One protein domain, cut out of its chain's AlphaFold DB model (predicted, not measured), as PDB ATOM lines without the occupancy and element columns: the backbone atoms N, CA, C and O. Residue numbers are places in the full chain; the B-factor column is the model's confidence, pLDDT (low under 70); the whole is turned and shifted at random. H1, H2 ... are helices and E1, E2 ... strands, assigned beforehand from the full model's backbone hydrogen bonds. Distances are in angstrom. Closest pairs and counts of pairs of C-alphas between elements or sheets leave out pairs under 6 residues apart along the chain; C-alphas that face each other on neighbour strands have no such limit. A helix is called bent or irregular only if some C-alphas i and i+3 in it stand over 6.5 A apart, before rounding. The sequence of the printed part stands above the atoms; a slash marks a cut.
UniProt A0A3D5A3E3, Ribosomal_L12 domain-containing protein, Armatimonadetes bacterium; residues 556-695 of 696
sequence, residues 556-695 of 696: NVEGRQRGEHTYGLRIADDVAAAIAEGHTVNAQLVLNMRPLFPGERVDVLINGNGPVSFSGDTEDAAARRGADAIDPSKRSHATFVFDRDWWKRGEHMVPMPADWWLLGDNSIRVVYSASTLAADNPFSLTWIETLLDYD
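AT A GLANCE: This is residues 556 to 695 of the 696 residues of the protein "Ribosomal_L12 domain-containing protein" of Armatimonadetes bacterium (UniProt A0A3D5A3E3). Two twisted sheets lie face to face as a sandwich, the four strands E1, E6, E3 and E4 over the three strands E5, E2 and E7, with the strands of one sheet crossed at 47 degrees to those of the other. The short helix H1 sits at one end, where the chain passes from E1 to E2, while H3 lies over E2 on the side of the smaller sheet away from the larger one, after a long stretch with no named element, residues 624 to 645. The 140 printed residues include seven named strands and three named helices, in the order E1, H1, E2, E3, E4, H2, H3, E5, E6, E7; both sheets are antiparallel, in the orders E1, E6, E3, E4 and E5, E2, E7. The class is mixed, helices and strands, with 62 residues in strands and 16 in helices. The whole is compact, with a radius of gyration of the C-alphas of 16.5 A, and spans 50 by 43 by 27 A.

IN THESE COORDINATES: Residues 556 to 557 form a short antiparallel pairing with residues 560 to 561 of E1. E1, residues 560 to 571, begins at C-alpha 560 at (112.085, 175.759, 220.691) and is 33.8 A long. H1 is residues 575 to 580, 8.5 A, and E2 is residues 585 to 593, 24.9 A. E3, residues 600 to 606, measures 20.5 A, and E4, residues 609 to 615, measures 18.9 A. H2 is residues 619 to 623, 6.3 A, and H3 is residues 646 to 650, 8.3 A, beginning at C-alpha 646 at (130.980, 179.615, 194.926). E5, residues 651 to 656, is 15.1 A long, and E6, residues 664 to 674, is 33.0 A long. E7, residues 685 to 694, is 27.0 A long and ends at C-alpha 694 at (145.389, 160.167, 207.246).

HOW THE PARTS SIT: E1 is an edge strand beside E6, antiparallel at 164 degrees, with N 561 and O 674 2.8 A apart, within hydrogen-bond range. E6 and E3 are antiparallel at 164 degrees, with N 603 and O 671 at 2.8 A. E3 and E4 form a hairpin, with N 604 and O 612 at 2.9 A, and E4 is the other edge strand. In the second sheet E2 is the inner strand: N 588 and O 691 of E7 are 2.9 A apart, and N 589 and O 654 of E5 are 2.8 A apart. The parts of the two sheets that face each other are 10.0 A centre to centre, and their best planes are 8 degrees apart. E1 and E7 are near each other, with 6 pairs of C-alphas within 10 A. The closest C-alphas of E4 and E5, those of Val 612 and Met 656, are 7.5 A apart. H1 is on the sheet E5, E2, E7 but only grazes it, with residues 575 to 579; its closest C-alphas to E2 are those of Ile 579 and Val 585, 7.1 A. H3 is on the same sheet, over E2, at a height over the sheet of 9.3 A, and the C-alphas of Asn 592 and Gly 650 are the closest, 4.8 A. H3 is neither bent nor irregular, but only just: C-alphas 647 and 650 are 6.2 A apart. H2 is not on either sheet; its closest C-alpha to E4 is that of Ala 621, 7.1 A from Ser 615's. Every O i to N i+4 pair is within hydrogen-bond range in H1 and H2; in H3 it is 0 of 1, beside 1 of 2 O i to N i+3 pairs.

THE WHOLE: The two C-alphas farthest apart, those of Glu 581 and Asp 680, are 50.6 A apart. The printed part has no cut. The link H2 to H3, 22 residues, is long. The mean pLDDT of the printed part is 85.7, and residues 626 to 639 and 677 to 681 are under 70.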
ATOM      1  N   ASN A 556     107.297 172.434 217.620       81.19
ATOM      2  CA  ASN A 556     107.640 173.052 218.898       81.19
ATOM      3  C   ASN A 556     107.950 171.969 219.945       81.19
ATOM      4  O   ASN A 556     107.080 171.173 220.293       81.19
ATOM      5  N   VAL A 557     109.179 171.962 220.453       81.06
ATOM      6  CA  VAL A 557     109.669 171.076 221.508       81.06
ATOM      7  C   VAL A 557     110.274 171.954 222.597       81.06
ATOM      8  O   VAL A 557     111.242 172.669 222.351       81.06
ATOM      9  N   GLU A 558     109.680 171.930 223.793       81.81
ATOM     10  CA  GLU A 558     110.154 172.687 224.968       81.81
ATOM     11  C   GLU A 558     110.348 174.196 224.710       81.81
ATOM     12  O   GLU A 558     111.268 174.831 225.220       81.81
ATOM     13  N   GLY A 559     109.475 174.795 223.893       78.94
ATOM     14  CA  GLY A 559     109.537 176.221 223.566       78.94
ATOM     15  C   GLY A 559     110.557 176.579 222.482       78.94
ATOM     16  O   GLY A 559     110.727 177.761 222.188       78.94
ATOM     17  N   ARG A 560     111.213 175.590 221.861       84.31
ATOM     18  CA  ARG A 560     112.085 175.759 220.691       84.31
ATOM     19  C   ARG A 560     111.478 175.075 219.476       84.31
ATOM     20  O   ARG A 560     110.851 174.027 219.570       84.31
ATOM     21  N   GLN A 561     111.705 175.648 218.307       87.31
ATOM     22  CA  GLN A 561     111.356 175.020 217.039       87.31
ATOM     23  C   GLN A 561     112.449 174.030 216.688       87.31
ATOM     24  O   GLN A 561     113.602 174.433 216.575       87.31
ATOM     25  N   ARG A 562     112.104 172.751 216.557       88.69
ATOM     26  CA  ARG A 562     113.054 171.662 216.341       88.69
ATOM     27  C   ARG A 562     112.640 170.821 215.146       88.69
ATOM     28  O   ARG A 562     111.477 170.446 215.035       88.69
ATOM     29  N   GLY A 563     113.601 170.488 214.298       87.38
ATOM     30  CA  GLY A 563     113.442 169.504 213.235       87.38
ATOM     31  C   GLY A 563     114.706 168.663 213.105       87.38
ATOM     32  O   GLY A 563     115.786 169.091 213.516       87.38
ATOM     33  N   GLU A 564     114.568 167.448 212.593       89.44
ATOM     34  CA  GLU A 564     115.691 166.530 212.434       89.44
ATOM     35  C   GLU A 564     115.547 165.670 211.184       89.44
ATOM     36  O   GLU A 564     114.441 165.422 210.698       89.44
ATOM     37  N   HIS A 565     116.685 165.210 210.676       88.56
ATOM     38  CA  HIS A 565     116.756 164.250 209.587       88.56
ATOM     39  C   HIS A 565     117.980 163.351 209.767       88.56
ATOM     40  O   HIS A 565     118.993 163.776 210.325       88.56
ATOM     41  N   THR A 566     117.877 162.104 209.311       90.69
ATOM     42  CA  THR A 566     118.991 161.150 209.330       90.69
ATOM     43  C   THR A 566     119.373 160.813 207.904       90.69
ATOM     44  O   THR A 566     118.530 160.364 207.137       90.69
ATOM     45  N   TYR A 567     120.640 161.029 207.575       90.56
ATOM     46  CA  TYR A 567     121.221 160.744 206.271       90.56
ATOM     47  C   TYR A 567     122.049 159.462 206.347       90.56
ATOM     48  O   TYR A 567     122.784 159.259 207.316       90.56
ATOM     49  N   GLY A 568     121.930 158.603 205.336       91.50
ATOM     50  CA  GLY A 568     122.821 157.457 205.165       91.50
ATOM     51  C   GLY A 568     124.124 157.879 204.490       91.50
ATOM     52  O   GLY A 568     124.113 158.725 203.598       91.50
ATOM     53  N   LEU A 569     125.242 157.292 204.907       93.75
ATOM     54  CA  LEU A 569     126.529 157.430 204.228       93.75
ATOM     55  C   LEU A 569     127.277 156.105 204.282       93.75
ATOM     56  O   LEU A 569     127.491 155.582 205.370       93.75
ATOM     57  N   ARG A 570     127.722 155.578 203.142       94.00
ATOM     58  CA  ARG A 570     128.586 154.396 203.134       94.00
ATOM     59  C   ARG A 570     130.048 154.774 202.987       94.00
ATOM     60  O   ARG A 570     130.406 155.535 202.091       94.00
ATOM     61  N   ILE A 571     130.874 154.220 203.867       95.75
ATOM     62  CA  ILE A 571     132.317 154.458 203.937       95.75
ATOM     63  C   ILE A 571     133.049 153.133 203.734       95.75
ATOM     64  O   ILE A 571     132.627 152.097 204.244       95.75
ATOM     65  N   ALA A 572     134.131 153.160 202.956       96.50
ATOM     66  CA  ALA A 572     134.925 151.971 202.633       96.50
ATOM     67  C   ALA A 572     136.185 151.822 203.507       96.50
ATOM     68  O   ALA A 572     136.851 150.782 203.459       96.50
ATOM     69  N   ASP A 573     136.510 152.857 204.285       96.00
ATOM     70  CA  ASP A 573     137.560 152.857 205.295       96.00
ATOM     71  C   ASP A 573     137.176 152.039 206.514       96.00
ATOM     72  O   ASP A 573     136.088 152.180 207.074       96.00
ATOM     73  N   ASP A 574     138.135 151.249 206.974       95.12
ATOM     74  CA  ASP A 574     138.094 150.657 208.297       95.12
ATOM     75  C   ASP A 574     138.880 151.557 209.256       95.12
ATOM     76  O   ASP A 574     140.075 151.374 209.490       95.12
ATOM     77  N   VAL A 575     138.206 152.591 209.765       95.25
ATOM     78  CA  VAL A 575     138.826 153.588 210.653       95.25
ATOM     79  C   VAL A 575     139.323 152.941 211.949       95.25
ATOM     80  O   VAL A 575     140.371 153.320 212.470       95.25
ATOM     81  N   ALA A 576     138.612 151.926 212.449       94.31
ATOM     82  CA  ALA A 576     139.019 151.188 213.638       94.31
ATOM     83  C   ALA A 576     140.313 150.396 213.394       94.31
ATOM     84  O   ALA A 576     141.218 150.451 214.230       94.31
ATOM     85  N   ALA A 577     140.430 149.710 212.252       93.56
ATOM     86  CA  ALA A 577     141.662 149.025 211.870       93.56
ATOM     87  C   ALA A 577     142.824 150.008 211.669       93.56
ATOM     88  O   ALA A 577     143.901 149.779 212.213       93.56
ATOM     89  N   ALA A 578     142.596 151.137 210.989       94.25
ATOM     90  CA  ALA A 578     143.630 152.153 210.788       94.25
ATOM     91  C   ALA A 578     144.189 152.685 212.122       94.25
ATOM     92  O   ALA A 578     145.403 152.731 212.317       94.25
ATOM     93  N   ILE A 579     143.314 153.012 213.083       94.69
ATOM     94  CA  ILE A 579     143.726 153.441 214.429       94.69
ATOM     95  C   ILE A 579     144.487 152.321 215.157       94.69
ATOM     96  O   ILE A 579     145.491 152.587 215.818       94.69
ATOM     97  N   ALA A 580     144.036 151.068 215.042       94.81
ATOM     98  CA  ALA A 580     144.703 149.921 215.662       94.81
ATOM     99  C   ALA A 580     146.107 149.662 215.081       94.81
ATOM    100  O   ALA A 580     146.995 149.212 215.808       94.81
ATOM    101  N   GLU A 581     146.320 149.982 213.804       93.69
ATOM    102  CA  GLU A 581     147.619 149.939 213.119       93.69
ATOM    103  C   GLU A 581     148.512 151.153 213.436       93.69
ATOM    104  O   GLU A 581     149.694 151.163 213.087       93.69
ATOM    105  N   GLY A 582     147.990 152.136 214.174       94.19
ATOM    106  CA  GLY A 582     148.735 153.295 214.660       94.19
ATOM    107  C   GLY A 582     148.610 154.548 213.796       94.19
ATOM    108  O   GLY A 582     149.339 155.506 214.054       94.19
ATOM    109  N   HIS A 583     147.702 154.566 212.818       94.38
ATOM    110  CA  HIS A 583     147.422 155.756 212.018       94.38
ATOM    111  C   HIS A 583     146.620 156.794 212.799       94.38
ATOM    112  O   HIS A 583     145.662 156.482 213.516       94.38
ATOM    113  N   THR A 584     146.970 158.061 212.600       94.38
ATOM    114  CA  THR A 584     146.153 159.188 213.044       94.38
ATOM    115  C   THR A 584     145.124 159.506 211.968       94.38
ATOM    116  O   THR A 584     145.483 159.883 210.856       94.38
ATOM    117  N   VAL A 585     143.839 159.413 212.313       96.12
ATOM    118  CA  VAL A 585     142.738 159.742 211.399       96.12
ATOM    119  C   VAL A 585     142.091 161.051 211.832       96.12
ATOM    120  O   VAL A 585     141.531 161.150 212.925       96.12
ATOM    121  N   ASN A 586     142.155 162.068 210.977       96.56
ATOM    122  CA  ASN A 586     141.459 163.332 211.180       96.56
ATOM    123  C   ASN A 586     140.124 163.302 210.432       96.56
ATOM    124  O   ASN A 586     140.079 163.479 209.214       96.56
ATOM    125  N   ALA A 587     139.037 163.074 211.169       97.06
ATOM    126  CA  ALA A 587     137.697 163.041 210.605       97.06
ATOM    127  C   ALA A 587     137.009 164.410 210.705       97.06
ATOM    128  O   ALA A 587     136.969 165.046 211.763       97.06
ATOM    129  N   GLN A 588     136.415 164.858 209.603       96.69
ATOM    130  CA  GLN A 588     135.679 166.118 209.542       96.69
ATOM    131  C   GLN A 588     134.370 165.934 208.791       96.69
ATOM    132  O   GLN A 588     134.319 165.260 207.766       96.69
ATOM    133  N   LEU A 589     133.314 166.584 209.269       95.31
ATOM    134  CA  LEU A 589     132.054 166.697 208.549       95.31
ATOM    135  C   LEU A 589     131.955 168.080 207.908       95.31
ATOM    136  O   LEU A 589     132.120 169.088 208.593       95.31
ATOM    137  N   VAL A 590     131.639 168.144 206.619       92.44
ATOM    138  CA  VAL A 590     131.322 169.400 205.928       92.44
ATOM    139  C   VAL A 590     129.828 169.463 205.707       92.44
ATOM    140  O   VAL A 590     129.250 168.655 204.983       92.44
ATOM    141  N   LEU A 591     129.203 170.450 206.330       88.75
ATOM    142  CA  LEU A 591     127.798 170.765 206.149       88.75
ATOM    143  C   LEU A 591     127.704 171.985 205.245       88.75
ATOM    144  O   LEU A 591     128.114 173.080 205.633       88.75
ATOM    145  N   ASN A 592     127.181 171.809 204.033       84.25
ATOM    146  CA  ASN A 592     126.940 172.941 203.150       84.25
ATOM    147  C   ASN A 592     125.555 173.518 203.445       84.25
ATOM    148  O   ASN A 592     124.544 172.954 203.035       84.25
ATOM    149  N   MET A 593     125.500 174.586 204.233       83.06
ATOM    150  CA  MET A 593     124.266 175.136 204.797       83.06
ATOM    151  C   MET A 593     124.321 176.658 204.857       83.06
ATOM    152  O   MET A 593     125.403 177.250 204.849       83.06
ATOM    153  N   ARG A 594     123.160 177.313 204.966       83.44
ATOM    154  CA  ARG A 594     123.157 178.749 205.273       83.44
ATOM    155  C   ARG A 594     123.798 179.015 206.647       83.44
ATOM    156  O   ARG A 594     123.703 178.161 207.533       83.44
ATOM    157  N   PRO A 595     124.367 180.211 206.882       84.56
ATOM    158  CA  PRO A 595     124.849 180.586 208.208       84.56
ATOM    159  C   PRO A 595     123.755 180.489 209.280       84.56
ATOM    160  O   PRO A 595     122.580 180.769 209.012       84.56
ATOM    161  N   LEU A 596     124.156 180.138 210.506       86.81
ATOM    162  CA  LEU A 596     123.276 180.162 211.675       86.81
ATOM    163  C   LEU A 596     123.107 181.589 212.211       86.81
ATOM    164  O   LEU A 596     124.069 182.358 212.311       86.81
ATOM    165  N   PHE A 597     121.883 181.928 212.598       87.50
ATOM    166  CA  PHE A 597     121.531 183.180 213.264       87.50
ATOM    167  C   PHE A 597     121.507 183.016 214.790       87.50
ATOM    168  O   PHE A 597     121.390 181.893 215.284       87.50
ATOM    169  N   PRO A 598     121.607 184.116 215.560       89.75
ATOM    170  CA  PRO A 598     121.478 184.054 217.013       89.75
ATOM    171  C   PRO A 598     120.216 183.298 217.458       89.75
ATOM    172  O   PRO A 598     119.137 183.488 216.894       89.75
ATOM    173  N   GLY A 599     120.356 182.428 218.458       89.19
ATOM    174  CA  GLY A 599     119.303 181.538 218.952       89.19
ATOM    175  C   GLY A 599     119.103 180.235 218.163       89.19
ATOM    176  O   GLY A 599     118.353 179.363 218.628       89.19
ATOM    177  N   GLU A 600     119.769 180.065 217.017       91.00
ATOM    178  CA  GLU A 600     119.798 178.824 216.233       91.00
ATOM    179  C   GLU A 600     120.970 177.919 216.636       91.00
ATOM    180  O   GLU A 600     122.075 178.378 216.931       91.00
ATOM    181  N   ARG A 601     120.735 176.606 216.617       92.56
ATOM    182  CA  ARG A 601     121.704 175.567 216.973       92.56
ATOM    183  C   ARG A 601     121.525 174.355 216.072       92.56
ATOM    184  O   ARG A 601     120.391 173.980 215.773       92.56
ATOM    185  N   VAL A 602     122.635 173.720 215.716       92.56
ATOM    186  CA  VAL A 602     122.656 172.417 215.048       92.56
ATOM    187  C   VAL A 602     123.457 171.435 215.893       92.56
ATOM    188  O   VAL A 602     124.544 171.753 216.376       92.56
ATOM    189  N   ASP A 603     122.890 170.248 216.071       95.12
ATOM    190  CA  ASP A 603     123.492 169.103 216.734       95.12
ATOM    191  C   ASP A 603     123.650 167.972 215.720       95.12
ATOM    192  O   ASP A 603     122.709 167.643 214.992       95.12
ATOM    193  N   VAL A 604     124.830 167.361 215.682       95.94
ATOM    194  CA  VAL A 604     125.134 166.251 214.778       95.94
ATOM    195  C   VAL A 604     125.507 165.019 215.580       95.94
ATOM    196  O   VAL A 604     126.319 165.097 216.501       95.94
ATOM    197  N   LEU A 605     124.915 163.884 215.217       97.38
ATOM    198  CA  LEU A 605     125.253 162.577 215.762       97.38
ATOM    199  C   LEU A 605     125.653 161.627 214.640       97.38
ATOM    200  O   LEU A 605     124.987 161.588 213.605       97.38
ATOM    201  N   ILE A 606     126.689 160.829 214.881       97.50
ATOM    202  CA  ILE A 606     127.171 159.797 213.958       97.50
ATOM    203  C   ILE A 606     126.937 158.441 214.610       97.50
ATOM    204  O   ILE A 606     127.446 158.188 215.699       97.50
ATOM    205  N   ASN A 607     126.123 157.581 213.995       96.19
ATOM    206  CA  ASN A 607     125.802 156.246 214.524       96.19
ATOM    207  C   ASN A 607     125.266 156.263 215.968       96.19
ATOM    208  O   ASN A 607     125.483 155.341 216.749       96.19
ATOM    209  N   GLY A 608     124.567 157.341 216.338       96.00
ATOM    210  CA  GLY A 608     124.060 157.569 217.693       96.00
ATOM    211  C   GLY A 608     125.070 158.179 218.674       96.00
ATOM    212  O   GLY A 608     124.648 158.640 219.732       96.00
ATOM    213  N   ASN A 609     126.355 158.259 218.321       97.06
ATOM    214  CA  ASN A 609     127.372 158.954 219.111       97.06
ATOM    215  C   ASN A 609     127.239 160.478 218.959       97.06
ATOM    216  O   ASN A 609     126.927 160.978 217.877       97.06
ATOM    217  N   GLY A 610     127.469 161.218 220.047       93.25
ATOM    218  CA  GLY A 610     127.389 162.682 220.094       93.25
ATOM    219  C   GLY A 610     126.357 163.221 221.096       93.25
ATOM    220  O   GLY A 610     126.008 162.520 222.048       93.25
ATOM    221  N   PRO A 611     125.871 164.468 220.919       95.19
ATOM    222  CA  PRO A 611     126.073 165.327 219.750       95.19
ATOM    223  C   PRO A 611     127.392 166.115 219.750       95.19
ATOM    224  O   PRO A 611     127.893 166.505 220.802       95.19
ATOM    225  N   VAL A 612     127.888 166.434 218.553       96.38
ATOM    226  CA  VAL A 612     128.750 167.606 218.321       96.38
ATOM    227  C   VAL A 612     127.843 168.785 217.970       96.38
ATOM    228  O   VAL A 612     126.985 168.671 217.093       96.38
ATOM    229  N   SER A 613     127.999 169.905 218.676       94.38
ATOM    230  CA  SER A 613     127.054 171.029 218.648       94.38
ATOM    231  C   SER A 613     127.714 172.332 218.227       94.38
ATOM    232  O   SER A 613     128.796 172.665 218.707       94.38
ATOM    233  N   PHE A 614     127.014 173.126 217.420       90.88
ATOM    234  CA  PHE A 614     127.423 174.488 217.075       90.88
ATOM    235  C   PHE A 614     126.214 175.433 217.025       90.88
ATOM    236  O   PHE A 614     125.083 175.026 216.744       90.88
ATOM    237  N   SER A 615     126.446 176.700 217.376       91.00
ATOM    238  CA  SER A 615     125.399 177.712 217.582       91.00
ATOM    239  C   SER A 615     125.693 179.004 216.820       91.00
ATOM    240  O   SER A 615     126.850 179.418 216.680       91.00
ATOM    241  N   GLY A 616     124.618 179.662 216.379       89.12
ATOM    242  CA  GLY A 616     124.642 180.985 215.762       89.12
ATOM    243  C   GLY A 616     125.004 182.135 216.710       89.12
ATOM    244  O   GLY A 616     125.226 183.256 216.239       89.12
ATOM    245  N   ASP A 617     125.110 181.862 218.014       89.12
ATOM    246  CA  ASP A 617     125.475 182.825 219.066       89.12
ATOM    247  C   ASP A 617     126.999 183.046 219.202       89.12
ATOM    248  O   ASP A 617     127.446 183.778 220.081       89.12
ATOM    249  N   THR A 618     127.808 182.408 218.352       86.75
ATOM    250  CA  THR A 618     129.281 182.474 218.394       86.75
ATOM    251  C   THR A 618     129.857 183.560 217.476       86.75
ATOM    252  O   THR A 618     129.225 183.974 216.501       86.75
ATOM    253  N   GLU A 619     131.090 184.005 217.756       82.81
ATOM    254  CA  GLU A 619     131.824 184.935 216.880       82.81
ATOM    255  C   GLU A 619     132.131 184.319 215.503       82.81
ATOM    256  O   GLU A 619     131.999 185.006 214.491       82.81
ATOM    257  N   ASP A 620     132.445 183.018 215.442       80.00
ATOM    258  CA  ASP A 620     132.644 182.297 214.174       80.00
ATOM    259  C   ASP A 620     131.369 182.315 213.317       80.00
ATOM    260  O   ASP A 620     131.394 182.686 212.141       80.00
ATOM    261  N   ALA A 621     130.212 182.030 213.928       81.44
ATOM    262  CA  ALA A 621     128.932 182.140 213.238       81.44
ATOM    263  C   ALA A 621     128.625 183.582 212.799       81.44
ATOM    264  O   ALA A 621     128.009 183.785 211.752       81.44
ATOM    265  N   ALA A 622     129.062 184.592 213.559       80.88
ATOM    266  CA  ALA A 622     128.921 185.993 213.173       80.88
ATOM    267  C   ALA A 622     129.746 186.364 211.940       80.88
ATOM    268  O   ALA A 622     129.213 187.026 211.046       80.88
ATOM    269  N   ALA A 623     130.990 185.895 211.853       79.19
ATOM    270  CA  ALA A 623     131.854 186.121 210.697       79.19
ATOM    271  C   ALA A 623     131.264 185.525 209.404       79.19
ATOM    272  O   ALA A 623     131.377 186.121 208.332       79.19
ATOM    273  N   ARG A 624     130.554 184.396 209.510       76.31
ATOM    274  CA  ARG A 624     129.918 183.698 208.378       76.31
ATOM    275  C   ARG A 624     128.670 184.392 207.814       76.31
ATOM    276  O   ARG A 624     128.218 184.018 206.738       76.31
ATOM    277  N   ARG A 625     128.106 185.405 208.488       77.31
ATOM    278  CA  ARG A 625     126.898 186.147 208.044       77.31
ATOM    279  C   ARG A 625     127.187 187.350 207.126       77.31
ATOM    280  O   ARG A 625     126.273 188.123 206.842       77.31
ATOM    281  N   GLY A 626     128.439 187.548 206.706       66.31
ATOM    282  CA  GLY A 626     128.866 188.682 205.874       66.31
ATOM    283  C   GLY A 626     128.271 188.708 204.456       66.31
ATOM    284  O   GLY A 626     127.539 187.813 204.048       66.31
ATOM    285  N   ALA A 627     128.615 189.743 203.678       52.00
ATOM    286  CA  ALA A 627     128.077 189.987 202.330       52.00
ATOM    287  C   ALA A 627     128.354 188.863 201.304       52.00
ATOM    288  O   ALA A 627     127.662 188.785 200.292       52.00
ATOM    289  N   ASP A 628     129.323 187.986 201.582       57.56
ATOM    290  CA  ASP A 628     129.676 186.835 200.743       57.56
ATOM    291  C   ASP A 628     128.915 185.544 201.093       57.56
ATOM    292  O   ASP A 628     129.087 184.532 200.408       57.56
ATOM    293  N   ALA A 629     128.058 185.573 202.121       63.19
ATOM    294  CA  ALA A 629     127.243 184.438 202.533       63.19
ATOM    295  C   ALA A 629     126.245 184.049 201.431       63.19
ATOM    296  O   ALA A 629     125.332 184.808 201.093       63.19
ATOM    297  N   ILE A 630     126.396 182.840 200.892       64.88
ATOM    298  CA  ILE A 630     125.430 182.245 199.968       64.88
ATOM    299  C   ILE A 630     124.576 181.244 200.735       64.88
ATOM    300  O   ILE A 630     125.075 180.461 201.537       64.88
ATOM    301  N   ASP A 631     123.274 181.277 200.464       65.25
ATOM    302  CA  ASP A 631     122.359 180.193 200.792       65.25
ATOM    303  C   ASP A 631     122.180 179.348 199.521       65.25
ATOM    304  O   ASP A 631     121.443 179.769 198.617       65.25
ATOM    305  N   PRO A 632     122.854 178.189 199.417       57.91
ATOM    306  CA  PRO A 632     122.822 177.368 198.211       57.91
ATOM    307  C   PRO A 632     121.438 176.754 197.957       57.91
ATOM    308  O   PRO A 632     121.174 176.246 196.872       57.91
ATOM    309  N   SER A 633     120.513 176.843 198.922       53.81
ATOM    310  CA  SER A 633     119.135 176.384 198.748       53.81
ATOM    311  C   SER A 633     118.225 177.377 198.022       53.81
ATOM    312  O   SER A 633     117.111 177.016 197.622       53.81
ATOM    313  N   LYS A 634     118.658 178.630 197.813       58.00
ATOM    314  CA  LYS A 634     117.878 179.597 197.032       58.00
ATOM    315  C   LYS A 634     117.837 179.160 195.566       58.00
ATOM    316  O   LYS A 634     118.861 178.905 194.947       58.00
ATOM    317  N   ARG A 635     116.627 179.122 194.987       50.44
ATOM    318  CA  ARG A 635     116.316 178.483 193.686       50.44
ATOM    319  C   ARG A 635     117.163 178.925 192.480       50.44
ATOM    320  O   ARG A 635     117.180 178.208 191.486       50.44
ATOM    321  N   SER A 636     117.824 180.084 192.514       60.66
ATOM    322  CA  SER A 636     118.581 180.590 191.364       60.66
ATOM    323  C   SER A 636     120.084 180.582 191.624       60.66
ATOM    324  O   SER A 636     120.631 181.508 192.214       60.66
ATOM    325  N   HIS A 637     120.747 179.560 191.084       61.88
ATOM    326  CA  HIS A 637     122.205 179.476 190.981       61.88
ATOM    327  C   HIS A 637     122.784 180.468 189.955       61.88
ATOM    328  O   HIS A 637     123.990 180.702 189.908       61.88
ATOM    329  N   ALA A 638     121.930 181.080 189.126       64.94
ATOM    330  CA  ALA A 638     122.332 181.859 187.957       64.94
ATOM    331  C   ALA A 638     123.215 183.076 188.278       64.94
ATOM    332  O   ALA A 638     123.891 183.575 187.385       64.94
ATOM    333  N   THR A 639     123.220 183.573 189.516       69.69
ATOM    334  CA  THR A 639     124.022 184.743 189.898       69.69
ATOM    335  C   THR A 639     125.421 184.391 190.395       69.69
ATOM    336  O   THR A 639     126.305 185.235 190.288       69.69
ATOM    337  N   PHE A 640     125.647 183.175 190.903       74.56
ATOM    338  CA  PHE A 640     126.903 182.818 191.574       74.56
ATOM    339  C   PHE A 640     127.680 181.669 190.932       74.56
ATOM    340  O   PHE A 640     128.871 181.555 191.191       74.56
ATOM    341  N   VAL A 641     127.093 180.882 190.023       78.62
ATOM    342  CA  VAL A 641     127.823 179.804 189.308       78.62
ATOM    343  C   VAL A 641     128.993 180.294 188.457       78.62
ATOM    344  O   VAL A 641     129.771 179.488 187.963       78.62
ATOM    345  N   PHE A 642     129.111 181.604 188.247       84.06
ATOM    346  CA  PHE A 642     130.228 182.225 187.539       84.06
ATOM    347  C   PHE A 642     131.424 182.543 188.447       84.06
ATOM    348  O   PHE A 642     132.494 182.872 187.938       84.06
ATOM    349  N   ASP A 643     131.267 182.447 189.768       83.75
ATOM    350  CA  ASP A 643     132.389 182.484 190.700       83.75
ATOM    351  C   ASP A 643     133.028 181.097 190.775       83.75
ATOM    352  O   ASP A 643     132.343 180.097 190.962       83.75
ATOM    353  N   ARG A 644     134.352 181.035 190.635       85.94
ATOM    354  CA  ARG A 644     135.091 179.776 190.630       85.94
ATOM    355  C   ARG A 644     134.953 179.014 191.933       85.94
ATOM    356  O   ARG A 644     135.072 177.813 191.872       85.94
ATOM    357  N   ASP A 645     134.741 179.665 193.070       86.12
ATOM    358  CA  ASP A 645     134.763 179.016 194.385       86.12
ATOM    359  C   ASP A 645     133.407 179.150 195.117       86.12
ATOM    360  O   ASP A 645     133.339 179.117 196.347       86.12
ATOM    361  N   TRP A 646     132.303 179.296 194.368       81.06
ATOM    362  CA  TRP A 646     130.980 179.615 194.926       81.06
ATOM    363  C   TRP A 646     130.481 178.612 195.976       81.06
ATOM    364  O   TRP A 646     129.822 179.010 196.936       81.06
ATOM    365  N   TRP A 647     130.806 177.326 195.823       79.12
ATOM    366  CA  TRP A 647     130.356 176.261 196.726       79.12
ATOM    367  C   TRP A 647     130.974 176.368 198.125       79.12
ATOM    368  O   TRP A 647     130.332 175.967 199.096       79.12
ATOM    369  N   LYS A 648     132.171 176.967 198.252       82.69
ATOM    370  CA  LYS A 648     132.880 177.123 199.535       82.69
ATOM    371  C   LYS A 648     132.171 178.066 200.497       82.69
ATOM    372  O   LYS A 648     132.339 177.985 201.708       82.69
ATOM    373  N   ARG A 649     131.345 178.967 199.967       78.00
ATOM    374  CA  ARG A 649     130.671 180.020 200.738       78.00
ATOM    375  C   ARG A 649     129.614 179.478 201.714       78.00
ATOM    376  O   ARG A 649     129.218 180.207 202.617       78.00
ATOM    377  N   GLY A 650     129.167 178.229 201.538       77.31
ATOM    378  CA  GLY A 650     128.236 177.536 202.441       77.31
ATOM    379  C   GLY A 650     128.887 176.488 203.356       77.31
ATOM    380  O   GLY A 650     128.188 175.872 204.162       77.31
ATOM    381  N   GLU A 651     130.201 176.255 203.252       85.12
ATOM    382  CA  GLU A 651     130.884 175.156 203.945       85.12
ATOM    383  C   GLU A 651     131.039 175.419 205.448       85.12
ATOM    384  O   GLU A 651     131.708 176.358 205.887       85.12
ATOM    385  N   HIS A 652     130.460 174.540 206.261       87.31
ATOM    386  CA  HIS A 652     130.675 174.471 207.701       87.31
ATOM    387  C   HIS A 652     131.429 173.184 208.018       87.31
ATOM    388  O   HIS A 652     130.852 172.099 207.998       87.31
ATOM    389  N   MET A 653     132.729 173.319 208.275       90.50
ATOM    390  CA  MET A 653     133.611 172.208 208.627       90.50
ATOM    391  C   MET A 653     133.557 171.983 210.137       90.50
ATOM    392  O   MET A 653     133.804 172.902 210.918       90.50
ATOM    393  N   VAL A 654     133.213 170.767 210.540       92.25
ATOM    394  CA  VAL A 654     133.012 170.374 211.932       92.25
ATOM    395  C   VAL A 654     133.919 169.178 212.219       92.25
ATOM    396  O   VAL A 654     133.707 168.119 211.626       92.25
ATOM    397  N   PRO A 655     134.924 169.310 213.104       95.69
ATOM    398  CA  PRO A 655     135.728 168.174 213.537       95.69
ATOM    399  C   PRO A 655     134.843 167.097 214.167       95.69
ATOM    400  O   PRO A 655     133.988 167.406 215.002       95.69
ATOM    401  N   MET A 656     135.063 165.846 213.780       96.12
ATOM    402  CA  MET A 656     134.344 164.689 214.303       96.12
ATOM    403  C   MET A 656     135.335 163.692 214.905       96.12
ATOM    404  O   MET A 656     136.426 163.520 214.362       96.12
ATOM    405  N   PRO A 657     134.989 163.003 216.003       97.06
ATOM    406  CA  PRO A 657     135.790 161.880 216.475       97.06
ATOM    407  C   PRO A 657     135.863 160.783 215.408       97.06
ATOM    408  O   PRO A 657     134.839 160.356 214.871       97.06
ATOM    409  N   ALA A 658     137.081 160.359 215.068       96.44
ATOM    410  CA  ALA A 658     137.303 159.376 214.012       96.44
ATOM    411  C   ALA A 658     136.712 158.001 214.366       96.44
ATOM    412  O   ALA A 658     136.122 157.344 213.513       96.44
ATOM    413  N   ASP A 659     136.771 157.615 215.639       96.31
ATOM    414  CA  ASP A 659     136.256 156.352 216.180       96.31
ATOM    415  C   ASP A 659     134.720 156.223 216.149       96.31
ATOM    416  O   ASP A 659     134.179 155.177 216.507       96.31
ATOM    417  N   TRP A 660     133.993 157.259 215.715       97.31
ATOM    418  CA  TRP A 660     132.541 157.188 215.510       97.31
ATOM    419  C   TRP A 660     132.145 156.644 214.134       97.31
ATOM    420  O   TRP A 660     130.986 156.251 213.951       97.31
ATOM    421  N   TRP A 661     133.074 156.638 213.177       96.75
ATOM    422  CA  TRP A 661     132.848 156.177 211.812       96.75
ATOM    423  C   TRP A 661     133.114 154.679 211.692       96.75
ATOM    424  O   TRP A 661     134.100 154.157 212.208       96.75
ATOM    425  N   LEU A 662     132.214 153.989 211.002       95.62
ATOM    426  CA  LEU A 662     132.230 152.541 210.836       95.62
ATOM    427  C   LEU A 662     132.509 152.178 209.378       95.62
ATOM    428  O   LEU A 662     132.089 152.888 208.463       95.62
ATOM    429  N   LEU A 663     133.153 151.031 209.163       95.75
ATOM    430  CA  LEU A 663     133.205 150.404 207.847       95.75
ATOM    431  C   LEU A 663     131.779 150.040 207.400       95.75
ATOM    432  O   LEU A 663     131.034 149.404 208.146       95.75
ATOM    433  N   GLY A 664     131.406 150.407 206.177       94.50
ATOM    434  CA  GLY A 664     130.074 150.162 205.629       94.50
ATOM    435  C   GLY A 664     129.100 151.314 205.887       94.50
ATOM    436  O   GLY A 664     129.448 152.487 205.736       94.50
ATOM    437  N   ASP A 665     127.842 150.985 206.183       93.94
ATOM    438  CA  ASP A 665     126.768 151.973 206.307       93.94
ATOM    439  C   ASP A 665     126.839 152.733 207.643       93.94
ATOM    440  O   ASP A 665     126.842 152.154 208.728       93.94
ATOM    441  N   ASN A 666     126.835 154.058 207.550       95.12
ATOM    442  CA  ASN A 666     126.811 155.001 208.659       95.12
ATOM    443  C   ASN A 666     125.525 155.832 208.618       95.12
ATOM    444  O   ASN A 666     124.929 156.057 207.561       95.12
ATOM    445  N   SER A 667     125.123 156.340 209.780       95.00
ATOM    446  CA  SER A 667     123.991 157.253 209.934       95.00
ATOM    447  C   SER A 667     124.450 158.600 210.483       95.00
ATOM    448  O   SER A 667     125.090 158.673 211.532       95.00
ATOM    449  N   ILE A 668     124.094 159.673 209.783       94.69
ATOM    450  CA  ILE A 668     124.385 161.057 210.156       94.69
ATOM    451  C   ILE A 668     123.062 161.714 210.525       94.69
ATOM    452  O   ILE A 668     122.271 162.083 209.654       94.69
ATOM    453  N   ARG A 669     122.791 161.852 211.821       94.38
ATOM    454  CA  ARG A 669     121.582 162.524 212.303       94.38
ATOM    455  C   ARG A 669     121.878 163.991 212.566       94.38
ATOM    456  O   ARG A 669     122.656 164.311 213.462       94.38
ATOM    457  N   VAL A 670     121.215 164.866 211.818       92.19
ATOM    458  CA  VAL A 670     121.295 166.322 211.973       92.19
ATOM    459  C   VAL A 670     120.023 166.809 212.651       92.19
ATOM    460  O   VAL A 670     118.918 166.561 212.169       92.19
ATOM    461  N   VAL A 671     120.176 167.509 213.772       92.44
ATOM    462  CA  VAL A 671     119.081 168.089 214.552       92.44
ATOM    463  C   VAL A 671     119.265 169.598 214.591       92.44
ATOM    464  O   VAL A 671     120.242 170.100 215.138       92.44
ATOM    465  N   TYR A 672     118.315 170.339 214.038       91.25
ATOM    466  CA  TYR A 672     118.286 171.796 214.121       91.25
ATOM    467  C   TYR A 672     117.283 172.241 215.178       91.25
ATOM    468  O   TYR A 672     116.181 171.692 215.284       91.25
ATOM    469  N   SER A 673     117.645 173.270 215.943       91.31
ATOM    470  CA  SER A 673     116.734 173.926 216.873       91.31
ATOM    471  C   SER A 673     116.895 175.444 216.884       91.31
ATOM    472  O   SER A 673     118.012 175.955 216.839       91.31
ATOM    473  N   ALA A 674     115.794 176.176 217.045       89.94
ATOM    474  CA  ALA A 674     115.790 177.635 217.132       89.94
ATOM    475  C   ALA A 674     114.839 178.149 218.219       89.94
ATOM    476  O   ALA A 674     113.762 177.590 218.426       89.94
ATOM    477  N   SER A 675     115.208 179.240 218.895       85.06
ATOM    478  CA  SER A 675     114.317 179.945 219.835       85.06
ATOM    479  C   SER A 675     113.153 180.657 219.137       85.06
ATOM    480  O   SER A 675     112.092 180.828 219.726       85.06
ATOM    481  N   THR A 676     113.335 181.053 217.877       72.25
ATOM    482  CA  THR A 676     112.324 181.705 217.032       72.25
ATOM    483  C   THR A 676     112.493 181.236 215.588       72.25
ATOM    484  O   THR A 676     113.613 181.228 215.083       72.25
ATOM    485  N   LEU A 677     111.405 180.866 214.906       65.44
ATOM    486  CA  LEU A 677     111.435 180.570 213.468       65.44
ATOM    487  C   LEU A 677     111.460 181.882 212.677       65.44
ATOM    488  O   LEU A 677     110.508 182.658 212.742       65.44
ATOM    489  N   ALA A 678     112.511 182.110 211.892       60.94
ATOM    490  CA  ALA A 678     112.480 183.131 210.852       60.94
ATOM    491  C   ALA A 678     111.667 182.595 209.662       60.94
ATOM    492  O   ALA A 678     112.180 181.815 208.860       60.94
ATOM    493  N   ALA A 679     110.392 182.990 209.556       60.56
ATOM    494  CA  ALA A 679     109.505 182.563 208.465       60.56
ATOM    495  C   ALA A 679     110.063 182.922 207.073       60.56
ATOM    496  O   ALA A 679     109.875 182.172 206.119       60.56
ATOM    497  N   ASP A 680     110.815 184.022 206.989       63.38
ATOM    498  CA  ASP A 680     111.384 184.538 205.742       63.38
ATOM    499  C   ASP A 680     112.761 183.933 205.399       63.38
ATOM    500  O   ASP A 680     113.311 184.221 204.334       63.38
ATOM    501  N   ASN A 681     113.348 183.114 206.288       68.75
ATOM    502  CA  ASN A 681     114.679 182.526 206.093       68.75
ATOM    503  C   ASN A 681     114.831 181.149 206.786       68.75
ATOM    504  O   ASN A 681     115.554 181.018 207.785       68.75
ATOM    505  N   PRO A 682     114.135 180.106 206.296       74.31
ATOM    506  CA  PRO A 682     114.169 178.780 206.906       74.31
ATOM    507  C   PRO A 682     115.577 178.167 206.861       74.31
ATOM    508  O   PRO A 682     116.393 178.530 206.016       74.31
ATOM    509  N   PHE A 683     115.883 177.251 207.785       79.56
ATOM    510  CA  PHE A 683     117.156 176.522 207.769       79.56
ATOM    511  C   PHE A 683     117.302 175.709 206.481       79.56
ATOM    512  O   PHE A 683     116.335 175.109 205.996       79.56
ATOM    513  N   SER A 684     118.508 175.726 205.922       78.19
ATOM    514  CA  SER A 684     118.842 175.044 204.683       78.19
ATOM    515  C   SER A 684     120.176 174.309 204.794       78.19
ATOM    516  O   SER A 684     121.179 174.898 205.183       78.19
ATOM    517  N   LEU A 685     120.178 173.033 204.416       80.88
ATOM    518  CA  LEU A 685     121.332 172.155 204.252       80.88
ATOM    519  C   LEU A 685     121.252 171.548 202.848       80.88
ATOM    520  O   LEU A 685     120.256 170.916 202.498       80.88
ATOM    521  N   THR A 686     122.266 171.804 202.031       76.19
ATOM    522  CA  THR A 686     122.299 171.472 200.601       76.19
ATOM    523  C   THR A 686     123.031 170.166 200.327       76.19
ATOM    524  O   THR A 686     122.597 169.413 199.465       76.19
ATOM    525  N   TRP A 687     124.096 169.855 201.062       81.50
ATOM    526  CA  TRP A 687     124.719 168.529 201.057       81.50
ATOM    527  C   TRP A 687     125.643 168.353 202.262       81.50
ATOM    528  O   TRP A 687     125.943 169.307 202.988       81.50
ATOM    529  N   ILE A 688     126.072 167.110 202.459       89.56
ATOM    530  CA  ILE A 688     126.920 166.676 203.562       89.56
ATOM    531  C   ILE A 688     128.094 165.895 202.981       89.56
ATOM    532  O   ILE A 688     127.907 165.026 202.129       89.56
ATOM    533  N   GLU A 689     129.295 166.189 203.461       92.50
ATOM    534  CA  GLU A 689     130.510 165.453 203.119       92.50
ATOM    535  C   GLU A 689     131.236 165.028 204.385       92.50
ATOM    536  O   GLU A 689     131.106 165.663 205.429       92.50
ATOM    537  N   THR A 690     132.013 163.960 204.285       95.81
ATOM    538  CA  THR A 690     132.913 163.489 205.335       95.81
ATOM    539  C   THR A 690     134.315 163.390 204.762       95.81
ATOM    540  O   THR A 690     134.518 162.721 203.750       95.81
ATOM    541  N   LEU A 691     135.271 164.066 205.390       97.19
ATOM    542  CA  LEU A 691     136.689 163.961 205.073       97.19
ATOM    543  C   LEU A 691     137.332 163.055 206.113       97.19
ATOM    544  O   LEU A 691     137.121 163.253 207.311       97.19
ATOM    545  N   LEU A 692     138.091 162.075 205.642       97.12
ATOM    546  CA  LEU A 692     138.941 161.208 206.442       97.12
ATOM    547  C   LEU A 692     140.370 161.400 205.932       97.12
ATOM    548  O   LEU A 692     140.740 160.833 204.902       97.12
ATOM    549  N   ASP A 693     141.129 162.248 206.622       96.19
ATOM    550  CA  ASP A 693     142.526 162.535 206.290       96.19
ATOM    551  C   ASP A 693     143.444 161.682 207.172       96.19
ATOM    552  O   ASP A 693     143.237 161.596 208.388       96.19
ATOM    553  N   TYR A 694     144.460 161.072 206.566       92.94
ATOM    554  CA  TYR A 694     145.389 160.167 207.246       92.94
ATOM    555  C   TYR A 694     146.770 160.812 207.380       92.94
ATOM    556  O   TYR A 694     147.180 161.639 206.559       92.94
ATOM    557  N   ASP A 695     147.512 160.442 208.424       85.06
ATOM    558  CA  ASP A 695     148.923 160.799 208.512       85.06
ATOM    559  C   ASP A 695     149.738 160.096 207.415       85.06
ATOM    560  O   ASP A 695     149.556 158.916 207.124       85.06
TER     561      ASP A 695